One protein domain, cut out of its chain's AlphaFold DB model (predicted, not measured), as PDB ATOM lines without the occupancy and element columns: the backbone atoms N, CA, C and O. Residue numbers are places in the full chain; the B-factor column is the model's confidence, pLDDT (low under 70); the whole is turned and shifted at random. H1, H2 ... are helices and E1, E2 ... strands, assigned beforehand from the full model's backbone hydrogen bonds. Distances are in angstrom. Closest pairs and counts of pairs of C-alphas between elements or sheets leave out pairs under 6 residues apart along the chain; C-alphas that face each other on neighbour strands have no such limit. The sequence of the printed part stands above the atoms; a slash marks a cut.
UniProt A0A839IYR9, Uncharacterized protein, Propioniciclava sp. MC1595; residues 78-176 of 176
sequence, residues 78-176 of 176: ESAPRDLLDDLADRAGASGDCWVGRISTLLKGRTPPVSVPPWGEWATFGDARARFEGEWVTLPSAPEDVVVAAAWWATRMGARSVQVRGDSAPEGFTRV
ATOM      1  N   GLU A  78     166.132  23.913  42.068       96.94
ATOM      2  CA  GLU A  78     165.064  23.374  42.914       96.94
ATOM      3  C   GLU A  78     163.783  24.223  42.925       96.94
ATOM      4  O   GLU A  78     162.751  23.792  43.423       96.94
ATOM      5  N   SER A  79     163.841  25.445  42.389       96.62
ATOM      6  CA  SER A  79     162.674  26.322  42.226       96.62
ATOM      7  C   SER A  79     162.045  26.224  40.832       96.62
ATOM      8  O   SER A  79     161.132  26.992  40.528       96.62
ATOM      9  N   ALA A  80     162.555  25.351  39.958       97.19
ATOM     10  CA  ALA A  80     161.981  25.141  38.636       97.19
ATOM     11  C   ALA A  80     160.603  24.458  38.742       97.19
ATOM     12  O   ALA A  80     160.445  23.550  39.560       97.19
ATOM     13  N   PRO A  81     159.613  24.867  37.927       97.31
ATOM     14  CA  PRO A  81     158.332  24.173  37.844       97.31
ATOM     15  C   PRO A  81     158.510  22.689  37.509       97.31
ATOM     16  O   PRO A  81     159.351  22.326  36.684       97.31
ATOM     17  N   ARG A  82     157.740  21.821  38.173       97.31
ATOM     18  CA  ARG A  82     157.900  20.369  38.038       97.31
ATOM     19  C   ARG A  82     157.534  19.867  36.638       97.31
ATOM     20  O   ARG A  82     158.245  19.028  36.100       97.31
ATOM     21  N   ASP A  83     156.488  20.432  36.052       98.00
ATOM     22  CA  ASP A  83     156.060  20.195  34.671       98.00
ATOM     23  C   ASP A  83     157.176  20.501  33.665       98.00
ATOM     24  O   ASP A  83     157.475  19.668  32.818       98.00
ATOM     25  N   LEU A  84     157.882  21.627  33.820       98.00
ATOM     26  CA  LEU A  84     159.047  21.952  32.993       98.00
ATOM     27  C   LEU A  84     160.141  20.877  33.095       98.00
ATOM     28  O   LEU A  84     160.756  20.524  32.090       98.00
ATOM     29  N   LEU A  85     160.425  20.387  34.304       98.50
ATOM     30  CA  LEU A  85     161.446  19.360  34.516       98.50
ATOM     31  C   LEU A  85     161.031  18.020  33.900       98.50
ATOM     32  O   LEU A  85     161.862  17.348  33.292       98.50
ATOM     33  N   ASP A  86     159.771  17.624  34.043       98.62
ATOM     34  CA  ASP A  86     159.267  16.390  33.443       98.62
ATOM     35  C   ASP A  86     159.276  16.482  31.904       98.62
ATOM     36  O   ASP A  86     159.799  15.588  31.246       98.62
ATOM     37  N   ASP A  87     158.881  17.620  31.335       98.69
ATOM     38  CA  ASP A  87     158.956  17.906  29.897       98.69
ATOM     39  C   ASP A  87     160.387  17.812  29.329       98.69
ATOM     40  O   ASP A  87     160.614  17.273  28.239       98.69
ATOM     41  N   LEU A  88     161.370  18.362  30.052       98.69
ATOM     42  CA  LEU A  88     162.787  18.272  29.683       98.69
ATOM     43  C   LEU A  88     163.284  16.823  29.729       98.69
ATOM     44  O   LEU A  88     164.019  16.393  28.836       98.69
ATOM     45  N   ALA A  89     162.873  16.074  30.751       98.69
ATOM     46  CA  ALA A  89     163.209  14.668  30.921       98.69
ATOM     47  C   ALA A  89     162.636  13.802  29.793       98.69
ATOM     48  O   ALA A  89     163.376  13.017  29.199       98.69
ATOM     49  N   ASP A  90     161.373  14.017  29.428       98.56
ATOM     50  CA  ASP A  90     160.706  13.307  28.338       98.56
ATOM     51  C   ASP A  90     161.422  13.544  27.003       98.56
ATOM     52  O   ASP A  90     161.755  12.594  26.290       98.56
ATOM     53  N   ARG A  91     161.766  14.802  26.686       98.56
ATOM     54  CA  ARG A  91     162.539  15.131  25.472       98.56
ATOM     55  C   ARG A  91     163.961  14.579  25.496       98.56
ATOM     56  O   ARG A  91     164.508  14.280  24.435       98.56
ATOM     57  N   ALA A  92     164.566  14.457  26.675       98.25
ATOM     58  CA  ALA A  92     165.875  13.838  26.855       98.25
ATOM     59  C   ALA A  92     165.822  12.297  26.827       98.25
ATOM     60  O   ALA A  92     166.874  11.665  26.733       98.25
ATOM     61  N   GLY A  93     164.628  11.690  26.886       98.00
ATOM     62  CA  GLY A  93     164.455  10.242  27.020       98.00
ATOM     63  C   GLY A  93     164.926   9.709  28.377       98.00
ATOM     64  O   GLY A  93     165.412   8.583  28.458       98.00
ATOM     65  N   ALA A  94     164.842  10.528  29.425       97.94
ATOM     66  CA  ALA A  94     165.357  10.242  30.758       97.94
ATOM     67  C   ALA A  94     164.198  10.077  31.758       97.94
ATOM     68  O   ALA A  94     163.290  10.902  31.815       97.94
ATOM     69  N   SER A  95     164.222   9.030  32.581       97.62
ATOM     70  CA  SER A  95     163.106   8.658  33.466       97.62
ATOM     71  C   SER A  95     163.562   8.356  34.892       97.62
ATOM     72  O   SER A  95     164.739   8.110  35.126       97.62
ATOM     73  N   GLY A  96     162.618   8.321  35.835       97.56
ATOM     74  CA  GLY A  96     162.879   8.041  37.250       97.56
ATOM     75  C   GLY A  96     162.851   9.299  38.114       97.56
ATOM     76  O   GLY A  96     162.283  10.321  37.718       97.56
ATOM     77  N   ASP A  97     163.443   9.214  39.306       98.31
ATOM     78  CA  ASP A  97     163.455  10.327  40.256       98.31
ATOM     79  C   ASP A  97     164.154  11.558  39.684       98.31
ATOM     80  O   ASP A  97     165.137  11.456  38.951       98.31
ATOM     81  N   CYS A  98     163.641  12.740  40.025       98.56
ATOM     82  CA  CYS A  98     164.164  14.001  39.529       98.56
ATOM     83  C   CYS A  98     165.200  14.572  40.490       98.56
ATOM     84  O   CYS A  98     164.867  14.962  41.606       98.56
ATOM     85  N   TRP A  99     166.439  14.695  40.028       98.75
ATOM     86  CA  TRP A  99     167.519  15.321  40.777       98.75
ATOM     87  C   TRP A  99     168.012  16.548  40.032       98.75
ATOM     88  O   TRP A  99     168.320  16.476  38.845       98.75
ATOM     89  N   VAL A 100     168.125  17.679  40.720       98.69
ATOM     90  CA  VAL A 100     168.584  18.931  40.111       98.69
ATOM     91  C   VAL A 100     169.774  19.516  40.858       98.69
ATOM     92  O   VAL A 100     169.868  19.442  42.083       98.69
ATOM     93  N   GLY A 101     170.693  20.118  40.107       97.94
ATOM     94  CA  GLY A 101     171.918  20.703  40.643       97.94
ATOM     95  C   GLY A 101     172.386  21.897  39.821       97.94
ATOM     96  O   GLY A 101     172.117  22.005  38.624       97.94
ATOM     97  N   ARG A 102     173.089  22.837  40.460       98.00
ATOM     98  CA  ARG A 102     173.720  23.959  39.747       98.00
ATOM     99  C   ARG A 102     175.037  23.510  39.144       98.00
ATOM    100  O   ARG A 102     175.896  23.001  39.866       98.00
ATOM    101  N   ILE A 103     175.262  23.837  37.874       97.88
ATOM    102  CA  ILE A 103     176.534  23.530  37.210       97.88
ATOM    103  C   ILE A 103     177.701  24.254  37.898       97.88
ATOM    104  O   ILE A 103     178.752  23.662  38.118       97.88
ATOM    105  N   SER A 104     177.518  25.510  38.323       96.88
ATOM    106  CA  SER A 104     178.572  26.260  39.024       96.88
ATOM    107  C   SER A 104     179.010  25.611  40.339       96.88
ATOM    108  O   SER A 104     180.165  25.753  40.729       96.88
ATOM    109  N   THR A 105     178.093  24.927  41.033       96.69
ATOM    110  CA  THR A 105     178.402  24.201  42.270       96.69
ATOM    111  C   THR A 105     179.101  22.889  41.943       96.69
ATOM    112  O   THR A 105     180.168  22.631  42.489       96.69
ATOM    113  N   LEU A 106     178.550  22.115  41.002       97.31
ATOM    114  CA  LEU A 106     179.117  20.839  40.560       97.31
ATOM    115  C   LEU A 106     180.566  20.989  40.067       97.31
ATOM    116  O   LEU A 106     181.422  20.168  40.389       97.31
ATOM    117  N   LEU A 107     180.854  22.050  39.311       96.75
ATOM    118  CA  LEU A 107     182.164  22.288  38.696       96.75
ATOM    119  C   LEU A 107     183.128  23.099  39.574       96.75
ATOM    120  O   LEU A 107     184.251  23.384  39.153       96.75
ATOM    121  N   LYS A 108     182.727  23.496  40.787       95.06
ATOM    122  CA  LYS A 108     183.573  24.304  41.672       95.06
ATOM    123  C   LYS A 108     184.873  23.559  41.991       95.06
ATOM    124  O   LYS A 108     184.849  22.451  42.511       95.06
ATOM    125  N   GLY A 109     186.009  24.198  41.706       93.31
ATOM    126  CA  GLY A 109     187.339  23.626  41.951       93.31
ATOM    127  C   GLY A 109     187.771  22.554  40.947       93.31
ATOM    128  O   GLY A 109     188.850  21.993  41.109       93.31
ATOM    129  N   ARG A 110     186.970  22.276  39.908       94.50
ATOM    130  CA  ARG A 110     187.323  21.322  38.851       94.50
ATOM    131  C   ARG A 110     187.989  22.033  37.679       94.50
ATOM    132  O   ARG A 110     187.595  23.138  37.305       94.50
ATOM    133  N   THR A 111     188.967  21.371  37.075       91.81
ATOM    134  CA  THR A 111     189.648  21.862  35.875       91.81
ATOM    135  C   THR A 111     188.745  21.689  34.648       91.81
ATOM    136  O   THR A 111     188.201  20.596  34.462       91.81
ATOM    137  N   PRO A 112     188.575  22.723  33.800       92.00
ATOM    138  CA  PRO A 112     187.892  22.576  32.521       92.00
ATOM    139  C   PRO A 112     188.598  21.540  31.632       92.00
ATOM    140  O   PRO A 112     189.827  21.553  31.546       92.00
ATOM    141  N   PRO A 113     187.862  20.648  30.953       92.94
ATOM    142  CA  PRO A 113     188.465  19.685  30.049       92.94
ATOM    143  C   PRO A 113     188.957  20.381  28.774       92.94
ATOM    144  O   PRO A 113     188.300  21.280  28.240       92.94
ATOM    145  N   VAL A 114     190.094  19.908  28.256       90.06
ATOM    146  CA  VAL A 114     190.722  20.406  27.019       90.06
ATOM    147  C   VAL A 114     189.760  20.323  25.833       90.06
ATOM    148  O   VAL A 114     189.670  21.245  25.021       90.06
ATOM    149  N   SER A 115     188.999  19.236  25.757       87.50
ATOM    150  CA  SER A 115     187.985  19.007  24.740       87.50
ATOM    151  C   SER A 115     186.683  18.538  25.377       87.50
ATOM    152  O   SER A 115     186.653  17.947  26.454       87.50
ATOM    153  N   VAL A 116     185.587  18.832  24.692       93.50
ATOM    154  CA  VAL A 116     184.256  18.290  24.972       93.50
ATOM    155  C   VAL A 116     183.654  17.860  23.633       93.50
ATOM    156  O   VAL A 116     184.201  18.239  22.590       93.50
ATOM    157  N   PRO A 117     182.548  17.097  23.622       95.19
ATOM    158  CA  PRO A 117     181.822  16.818  22.391       95.19
ATOM    159  C   PRO A 117     181.470  18.094  21.603       95.19
ATOM    160  O   PRO A 117     181.409  19.180  22.189       95.19
ATOM    161  N   PRO A 118     181.219  17.995  20.288       92.62
ATOM    162  CA  PRO A 118     180.830  19.145  19.478       92.62
ATOM    163  C   PRO A 118     179.621  19.906  20.041       92.62
ATOM    164  O   PRO A 118     178.796  19.364  20.781       92.62
ATOM    165  N   TRP A 119     179.513  21.181  19.669       93.12
ATOM    166  CA  TRP A 119     178.335  21.996  19.965       93.12
ATOM    167  C   TRP A 119     177.085  21.352  19.348       93.12
ATOM    168  O   TRP A 119     177.118  20.920  18.195       93.12
ATOM    169  N   GLY A 120     175.979  21.300  20.089       95.19
ATOM    170  CA  GLY A 120     174.719  20.763  19.583       95.19
ATOM    171  C   GLY A 120     173.708  20.494  20.688       95.19
ATOM    172  O   GLY A 120     174.014  20.588  21.867       95.19
ATOM    173  N   GLU A 121     172.487  20.118  20.316       97.12
ATOM    174  CA  GLU A 121     171.447  19.781  21.300       97.12
ATOM    175  C   GLU A 121     171.726  18.482  22.064       97.12
ATOM    176  O   GLU A 121     171.144  18.249  23.119       97.12
ATOM    177  N   TRP A 122     172.587  17.616  21.530       98.31
ATOM    178  CA  TRP A 122     172.833  16.280  22.058       98.31
ATOM    179  C   TRP A 122     174.322  15.980  22.135       98.31
ATOM    180  O   TRP A 122     175.070  16.302  21.213       98.31
ATOM    181  N   ALA A 123     174.717  15.271  23.186       98.25
ATOM    182  CA  ALA A 123     176.028  14.650  23.293       98.25
ATOM    183  C   ALA A 123     175.939  13.309  24.027       98.25
ATOM    184  O   ALA A 123     175.041  13.082  24.840       98.25
ATOM    185  N   THR A 124     176.887  12.427  23.731       97.75
ATOM    186  CA  THR A 124     176.997  11.099  24.341       97.75
ATOM    187  C   THR A 124     178.264  11.028  25.185       97.75
ATOM    188  O   THR A 124     179.324  11.486  24.756       97.75
ATOM    189  N   PHE A 125     178.148  10.444  26.375       95.94
ATOM    190  CA  PHE A 125     179.208  10.284  27.363       95.94
ATOM    191  C   PHE A 125     179.169   8.842  27.892       95.94
ATOM    192  O   PHE A 125     178.421   8.527  28.818       95.94
ATOM    193  N   GLY A 126     179.935   7.948  27.260       91.38
ATOM    194  CA  GLY A 126     179.781   6.507  27.478       91.38
ATOM    195  C   GLY A 126     178.395   6.042  27.022       91.38
ATOM    196  O   GLY A 126     177.986   6.356  25.906       91.38
ATOM    197  N   ASP A 127     177.664   5.361  27.902       92.44
ATOM    198  CA  ASP A 127     176.296   4.894  27.632       92.44
ATOM    199  C   ASP A 127     175.225   5.965  27.904       92.44
ATOM    200  O   ASP A 127     174.064   5.809  27.519       92.44
ATOM    201  N   ALA A 128     175.592   7.075  28.555       96.38
ATOM    202  CA  ALA A 128     174.664   8.153  28.859       96.38
ATOM    203  C   ALA A 128     174.562   9.136  27.690       96.38
ATOM    204  O   ALA A 128     175.565   9.604  27.143       96.38
ATOM    205  N   ARG A 129     173.333   9.519  27.346       98.00
ATOM    206  CA  ARG A 129     173.059  10.587  26.383       98.00
ATOM    207  C   ARG A 129     172.493  11.796  27.118       98.00
ATOM    208  O   ARG A 129     171.518  11.673  27.850       98.00
ATOM    209  N   ALA A 130     173.112  12.953  26.915       98.62
ATOM    210  CA  ALA A 130     172.689  14.216  27.500       98.62
ATOM    211  C   ALA A 130     172.052  15.115  26.435       98.62
ATOM    212  O   ALA A 130     172.549  15.202  25.306       98.62
ATOM    213  N   ARG A 131     170.975  15.809  26.813       98.75
ATOM    214  CA  ARG A 131     170.316  16.835  26.000       98.75
ATOM    215  C   ARG A 131     170.552  18.209  26.608       98.75
ATOM    216  O   ARG A 131     170.328  18.395  27.800       98.75
ATOM    217  N   PHE A 132     170.974  19.167  25.794       98.56
ATOM    218  CA  PHE A 132     171.004  20.580  26.152       98.56
ATOM    219  C   PHE A 132     169.717  21.263  25.679       98.56
ATOM    220  O   PHE A 132     169.348  21.146  24.512       98.56
ATOM    221  N   GLU A 133     169.060  22.010  26.567       97.81
ATOM    222  CA  GLU A 133     167.885  22.806  26.219       97.81
ATOM    223  C   GLU A 133     167.750  24.039  27.127       97.81
ATOM    224  O   GLU A 133     167.620  23.944  28.350       97.81
ATOM    225  N   GLY A 134     167.789  25.235  26.531       95.19
ATOM    226  CA  GLY A 134     167.675  26.496  27.266       95.19
ATOM    227  C   GLY A 134     168.819  26.701  28.265       95.19
ATOM    228  O   GLY A 134     169.954  26.965  27.878       95.19
ATOM    229  N   GLU A 135     168.517  26.630  29.563       96.50
ATOM    230  CA  GLU A 135     169.518  26.721  30.637       96.50
ATOM    231  C   GLU A 135     169.864  25.366  31.278       96.50
ATOM    232  O   GLU A 135     170.599  25.332  32.271       96.50
ATOM    233  N   TRP A 136     169.379  24.264  30.701       98.38
ATOM    234  CA  TRP A 136     169.461  22.924  31.272       98.38
ATOM    235  C   TRP A 136     170.318  21.982  30.440       98.38
ATOM    236  O   TRP A 136     170.353  22.047  29.211       98.38
ATOM    237  N   VAL A 137     170.975  21.069  31.145       98.69
ATOM    238  CA  VAL A 137     171.397  19.785  30.594       98.69
ATOM    239  C   VAL A 137     170.689  18.672  31.346       98.69
ATOM    240  O   VAL A 137     170.738  18.633  32.577       98.69
ATOM    241  N   THR A 138     170.033  17.788  30.605       98.88
ATOM    242  CA  THR A 138     169.254  16.677  31.151       98.88
ATOM    243  C   THR A 138     169.833  15.353  30.674       98.88
ATOM    244  O   THR A 138     170.116  15.190  29.486       98.88
ATOM    245  N   LEU A 139     170.037  14.418  31.600       98.81
ATOM    246  CA  LEU A 139     170.591  13.090  31.339       98.81
ATOM    247  C   LEU A 139     170.060  12.059  32.354       98.81
ATOM    248  O   LEU A 139     169.614  12.447  33.438       98.81
ATOM    249  N   PRO A 140     170.082  10.752  32.038       98.50
ATOM    250  CA  PRO A 140     169.785   9.713  33.022       98.50
ATOM    251  C   PRO A 140     170.845   9.663  34.136       98.50
ATOM    252  O   PRO A 140     171.940  10.212  33.988       98.50
ATOM    253  N   SER A 141     170.532   8.986  35.245       97.56
ATOM    254  CA  SER A 141     171.501   8.666  36.298       97.56
ATOM    255  C   SER A 141     172.743   8.015  35.706       97.56
ATOM    256  O   SER A 141     172.668   7.051  34.947       97.56
ATOM    257  N   ALA A 142     173.892   8.577  36.057       97.44
ATOM    258  CA  ALA A 142     175.192   8.185  35.549       97.44
ATOM    259  C   ALA A 142     176.260   8.452  36.621       97.44
ATOM    260  O   ALA A 142     176.018   9.244  37.541       97.44
ATOM    261  N   PRO A 143     177.446   7.831  36.505       97.00
ATOM    262  CA  PRO A 143     178.602   8.170  37.329       97.00
ATOM    263  C   PRO A 143     178.897   9.680  37.353       97.00
ATOM    264  O   PRO A 143     178.641  10.401  36.386       97.00
ATOM    265  N   GLU A 144     179.433  10.183  38.465       96.81
ATOM    266  CA  GLU A 144     179.636  11.624  38.666       96.81
ATOM    267  C   GLU A 144     180.519  12.265  37.587       96.81
ATOM    268  O   GLU A 144     180.231  13.371  37.128       96.81
ATOM    269  N   ASP A 145     181.576  11.583  37.156       96.62
ATOM    270  CA  ASP A 145     182.480  12.044  36.103       96.62
ATOM    271  C   ASP A 145     181.759  12.229  34.758       96.62
ATOM    272  O   ASP A 145     182.024  13.204  34.049       96.62
ATOM    273  N   VAL A 146     180.781  11.374  34.452       97.50
ATOM    274  CA  VAL A 146     179.900  11.509  33.283       97.50
ATOM    275  C   VAL A 146     179.015  12.751  33.405       97.50
ATOM    276  O   VAL A 146     178.924  13.544  32.463       97.50
ATOM    277  N   VAL A 147     178.413  12.984  34.576       98.25
ATOM    278  CA  VAL A 147     177.590  14.182  34.827       98.25
ATOM    279  C   VAL A 147     178.436  15.459  34.745       98.25
ATOM    280  O   VAL A 147     178.007  16.459  34.168       98.25
ATOM    281  N   VAL A 148     179.664  15.428  35.265       98.12
ATOM    282  CA  VAL A 148     180.633  16.531  35.180       98.12
ATOM    283  C   VAL A 148     181.031  16.810  33.729       98.12
ATOM    284  O   VAL A 148     181.062  17.973  33.323       98.12
ATOM    285  N   ALA A 149     181.299  15.775  32.929       97.75
ATOM    286  CA  ALA A 149     181.628  15.929  31.512       97.75
ATOM    287  C   ALA A 149     180.462  16.546  30.719       97.75
ATOM    288  O   ALA A 149     180.665  17.504  29.963       97.75
ATOM    289  N   ALA A 150     179.235  16.069  30.956       98.44
ATOM    290  CA  ALA A 150     178.024  16.632  30.364       98.44
ATOM    291  C   ALA A 150     177.806  18.095  30.775       98.44
ATOM    292  O   ALA A 150     177.485  18.936  29.934       98.44
ATOM    293  N   ALA A 151     178.048  18.432  32.042       98.12
ATOM    294  CA  ALA A 151     177.945  19.799  32.533       98.12
ATOM    295  C   ALA A 151     178.967  20.733  31.863       98.12
ATOM    296  O   ALA A 151     178.592  21.820  31.416       98.12
ATOM    297  N   TRP A 152     180.232  20.314  31.722       97.88
ATOM    298  CA  TRP A 152     181.253  21.090  31.008       97.88
ATOM    299  C   TRP A 152     180.867  21.363  29.557       97.88
ATOM    300  O   TRP A 152     180.934  22.512  29.115       97.88
ATOM    301  N   TRP A 153     180.417  20.336  28.835       97.88
ATOM    302  CA  TRP A 153     179.891  20.483  27.478       97.88
ATOM    303  C   TRP A 153     178.734  21.490  27.428       97.88
ATOM    304  O   TRP A 153     178.790  22.464  26.677       97.88
ATOM    305  N   ALA A 154     177.740  21.327  28.301       97.94
ATOM    306  CA  ALA A 154     176.549  22.165  28.342       97.94
ATOM    307  C   ALA A 154     176.850  23.642  28.654       97.94
ATOM    308  O   ALA A 154     176.200  24.548  28.119       97.94
ATOM    309  N   THR A 155     177.877  23.923  29.469       96.81
ATOM    310  CA  THR A 155     178.282  25.313  29.745       96.81
ATOM    311  C   THR A 155     178.745  26.066  28.502       96.81
ATOM    312  O   THR A 155     178.603  27.294  28.467       96.81
ATOM    313  N   ARG A 156     179.226  25.363  27.463       94.94
ATOM    314  CA  ARG A 156     179.613  25.985  26.188       94.94
ATOM    315  C   ARG A 156     178.437  26.641  25.486       94.94
ATOM    316  O   ARG A 156     178.601  27.700  24.896       94.94
ATOM    317  N   MET A 157     177.248  26.069  25.636       95.69
ATOM    318  CA  MET A 157     176.001  26.588  25.072       95.69
ATOM    319  C   MET A 157     175.254  27.526  26.030       95.69
ATOM    320  O   MET A 157     174.314  28.213  25.641       95.69
ATOM    321  N   GLY A 158     175.712  27.623  27.282       95.00
ATOM    322  CA  GLY A 158     175.161  28.533  28.282       95.00
ATOM    323  C   GLY A 158     174.234  27.885  29.305       95.00
ATOM    324  O   GLY A 158     173.567  28.629  30.033       95.00
ATOM    325  N   ALA A 159     174.225  26.551  29.409       97.44
ATOM    326  CA  ALA A 159     173.543  25.860  30.498       97.44
ATOM    327  C   ALA A 159     174.069  26.316  31.865       97.44
ATOM    328  O   ALA A 159     175.236  26.695  32.024       97.44
ATOM    329  N   ARG A 160     173.187  26.276  32.862       97.81
ATOM    330  CA  ARG A 160     173.457  26.691  34.247       97.81
ATOM    331  C   ARG A 160     172.982  25.657  35.264       97.81
ATOM    332  O   ARG A 160     173.496  25.632  36.385       97.81
ATOM    333  N   SER A 161     172.065  24.790  34.853       98.50
ATOM    334  CA  SER A 161     171.458  23.757  35.680       98.50
ATOM    335  C   SER A 161     171.629  22.381  35.046       98.50
ATOM    336  O   SER A 161     171.668  22.247  33.823       98.50
ATOM    337  N   VAL A 162     171.726  21.361  35.893       98.50
ATOM    338  CA  VAL A 162     171.720  19.949  35.512       98.50
ATOM    339  C   VAL A 162     170.462  19.314  36.074       98.50
ATOM    340  O   VAL A 162     170.120  19.558  37.234       98.50
ATOM    341  N   GLN A 163     169.822  18.477  35.273       98.75
ATOM    342  CA  GLN A 163     168.791  17.552  35.705       98.75
ATOM    343  C   GLN A 163     169.271  16.119  35.456       98.75
ATOM    344  O   GLN A 163     169.563  15.750  34.323       98.75
ATOM    345  N   VAL A 164     169.319  15.309  36.508       98.69
ATOM    346  CA  VAL A 164     169.584  13.871  36.435       98.69
ATOM    347  C   VAL A 164     168.284  13.122  36.725       98.69
ATOM    348  O   VAL A 164     167.559  13.488  37.654       98.69
ATOM    349  N   ARG A 165     167.968  12.098  35.924       98.62
ATOM    350  CA  ARG A 165     166.763  11.268  36.095       98.62
ATOM    351  C   ARG A 165     167.117   9.810  36.363       98.62
ATOM    352  O   ARG A 165     167.768   9.188  35.529       98.62
ATOM    353  N   GLY A 166     166.681   9.283  37.504       97.62
ATOM    354  CA  GLY A 166     166.941   7.901  37.913       97.62
ATOM    355  C   GLY A 166     167.284   7.779  39.396       97.62
ATOM    356  O   GLY A 166     166.969   8.660  40.194       97.62
ATOM    357  N   ASP A 167     167.929   6.679  39.770       95.31
ATOM    358  CA  ASP A 167     168.025   6.244  41.170       95.31
ATOM    359  C   ASP A 167     169.048   7.032  42.007       95.31
ATOM    360  O   ASP A 167     169.032   6.970  43.238       95.31
ATOM    361  N   SER A 168     169.961   7.763  41.362       95.81
ATOM    362  CA  SER A 168     171.019   8.511  42.047       95.81
ATOM    363  C   SER A 168     171.511   9.724  41.254       95.81
ATOM    364  O   SER A 168     171.326   9.830  40.038       95.81
ATOM    365  N   ALA A 169     172.155  10.652  41.961       97.44
ATOM    366  CA  ALA A 169     172.785  11.841  41.402       97.44
ATOM    367  C   ALA A 169     174.053  12.203  42.198       97.44
ATOM    368  O   ALA A 169     174.227  11.706  43.316       97.44
ATOM    369  N   PRO A 170     174.935  13.063  41.652       97.19
ATOM    370  CA  PRO A 170     176.110  13.545  42.373       97.19
ATOM    371  C   PRO A 170     175.775  14.219  43.706       97.19
ATOM    372  O   PRO A 170     174.679  14.753  43.903       97.19
ATOM    373  N   GLU A 171     176.762  14.268  44.599       93.94
ATOM    374  CA  GLU A 171     176.631  14.976  45.871       93.94
ATOM    375  C   GLU A 171     176.224  16.449  45.661       93.94
ATOM    376  O   GLU A 171     176.690  17.138  44.748       93.94
ATOM    377  N   GLY A 172     175.325  16.942  46.516       92.75
ATOM    378  CA  GLY A 172     174.822  18.317  46.467       92.75
ATOM    379  C   GLY A 172     173.658  18.547  45.496       92.75
ATOM    380  O   GLY A 172     173.159  19.672  45.417       92.75
ATOM    381  N   PHE A 173     173.197  17.515  44.781       98.00
ATOM    382  CA  PHE A 173     171.933  17.568  44.043       98.00
ATOM    383  C   PHE A 173     170.741  17.468  45.000       98.00
ATOM    384  O   PHE A 173     170.788  16.791  46.026       98.00
ATOM    385  N   THR A 174     169.653  18.150  44.651       98.12
ATOM    386  CA  THR A 174     168.387  18.114  45.392       98.12
ATOM    387  C   THR A 174     167.386  17.254  44.637       98.12
ATOM    388  O   THR A 174     167.182  17.464  43.441       98.12
ATOM    389  N   ARG A 175     166.756  16.302  45.332       97.62
ATOM    390  CA  ARG A 175     165.609  15.563  44.796       97.62
ATOM    391  C   ARG A 175     164.369  16.455  44.834       97.62
ATOM    392  O   ARG A 175     164.085  17.042  45.878       97.62
ATOM    393  N   VAL A 176     163.659  16.547  43.715       94.00
ATOM    394  CA  VAL A 176     162.445  17.363  43.523       94.00
ATOM    395  C   VAL A 176     161.307  16.547  42.935       94.00
ATOM    396  O   VAL A 176     161.543  15.393  42.500       94.00
TER     397      VAL A 176
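What this domain is: This is residues 78 to 176 of the 176 residues of an uncharacterized protein of Propioniciclava sp. MC1595 (UniProt A0A839IYR9). A strongly twisted sheet of five strands forms the middle of this domain and curls round the long helix H3 on one face, while H1 crosses the opposite face, making three layers. Between the short H2 and E2 a long loop, residues 107 to 121, arcs past H3 on its side away from the sheet. The printed part has 99 residues, with three named helices and five named strands in the order H1 E1 H2 E2 E3 E4 H3 E5, a mixed class of helices and strands. The sheet runs E1 E5 E4 E3 E2 and is mixed. The whole is compact, with a radius of gyration of the C-alphas of 11.9 A and spans of 35 by 25 by 23 A.

How they stand to each other: Start at H1, residues 82 to 92, which is on the sheet at a height of 8.4 A; its closest C-alphas to the strand E3, residues 128 to 133, are those of Ala 92 and Arg 131, 5.4 A apart. Look next at E1, residues 98 to 102, an edge strand antiparallel to E5, residues 161 to 165, with N 99 and O 164 at 2.9 A. H2, residues 103 to 106, only grazes the sheet; it only just touches H3, residues 144 to 157, with 3 pairs of C-alphas within 8 A, the closest Ile 103 and Ala 151 at 6.1 A. E2, residues 122 to 125, the other edge strand, forms a hairpin with E3, where N 130 and O 123 are 2.8 A apart. E3 forms a second hairpin with E4, residues 136 to 140, with N 131 and O 138 at 2.9 A; E2, E3 and E4 are a meander, each strand the antiparallel neighbour of the one before. On the local plane H1 stands at 64 degrees to E4, across the strands. E4, H3 and E5 are a strand-helix-strand unit, two parallel strands with a helix between, and its crossover is right-handed; N 163 and O 137 are 2.9 A apart. Every O i to N i+4 pair is within hydrogen-bond range in H1, 8 of 10 in H3, and H2 is too short for such a pair.

Where its parts are: Find C-alpha 82 at (157.900, 20.369, 38.038), from which H1 runs 15.2 A. E1 measures 13.8 A, E3 16.4 A and H3 20.5 A. E5 ends at C-alpha 165, at (166.763, 11.268, 36.095).

The domain as a whole: The two C-alphas farthest apart, those of Asp 83 and Val 114, are 35.5 A apart. The link from H2 to E2 is long; the other links are tight. The printed part has no cut, and no printed residue has a pLDDT under 70.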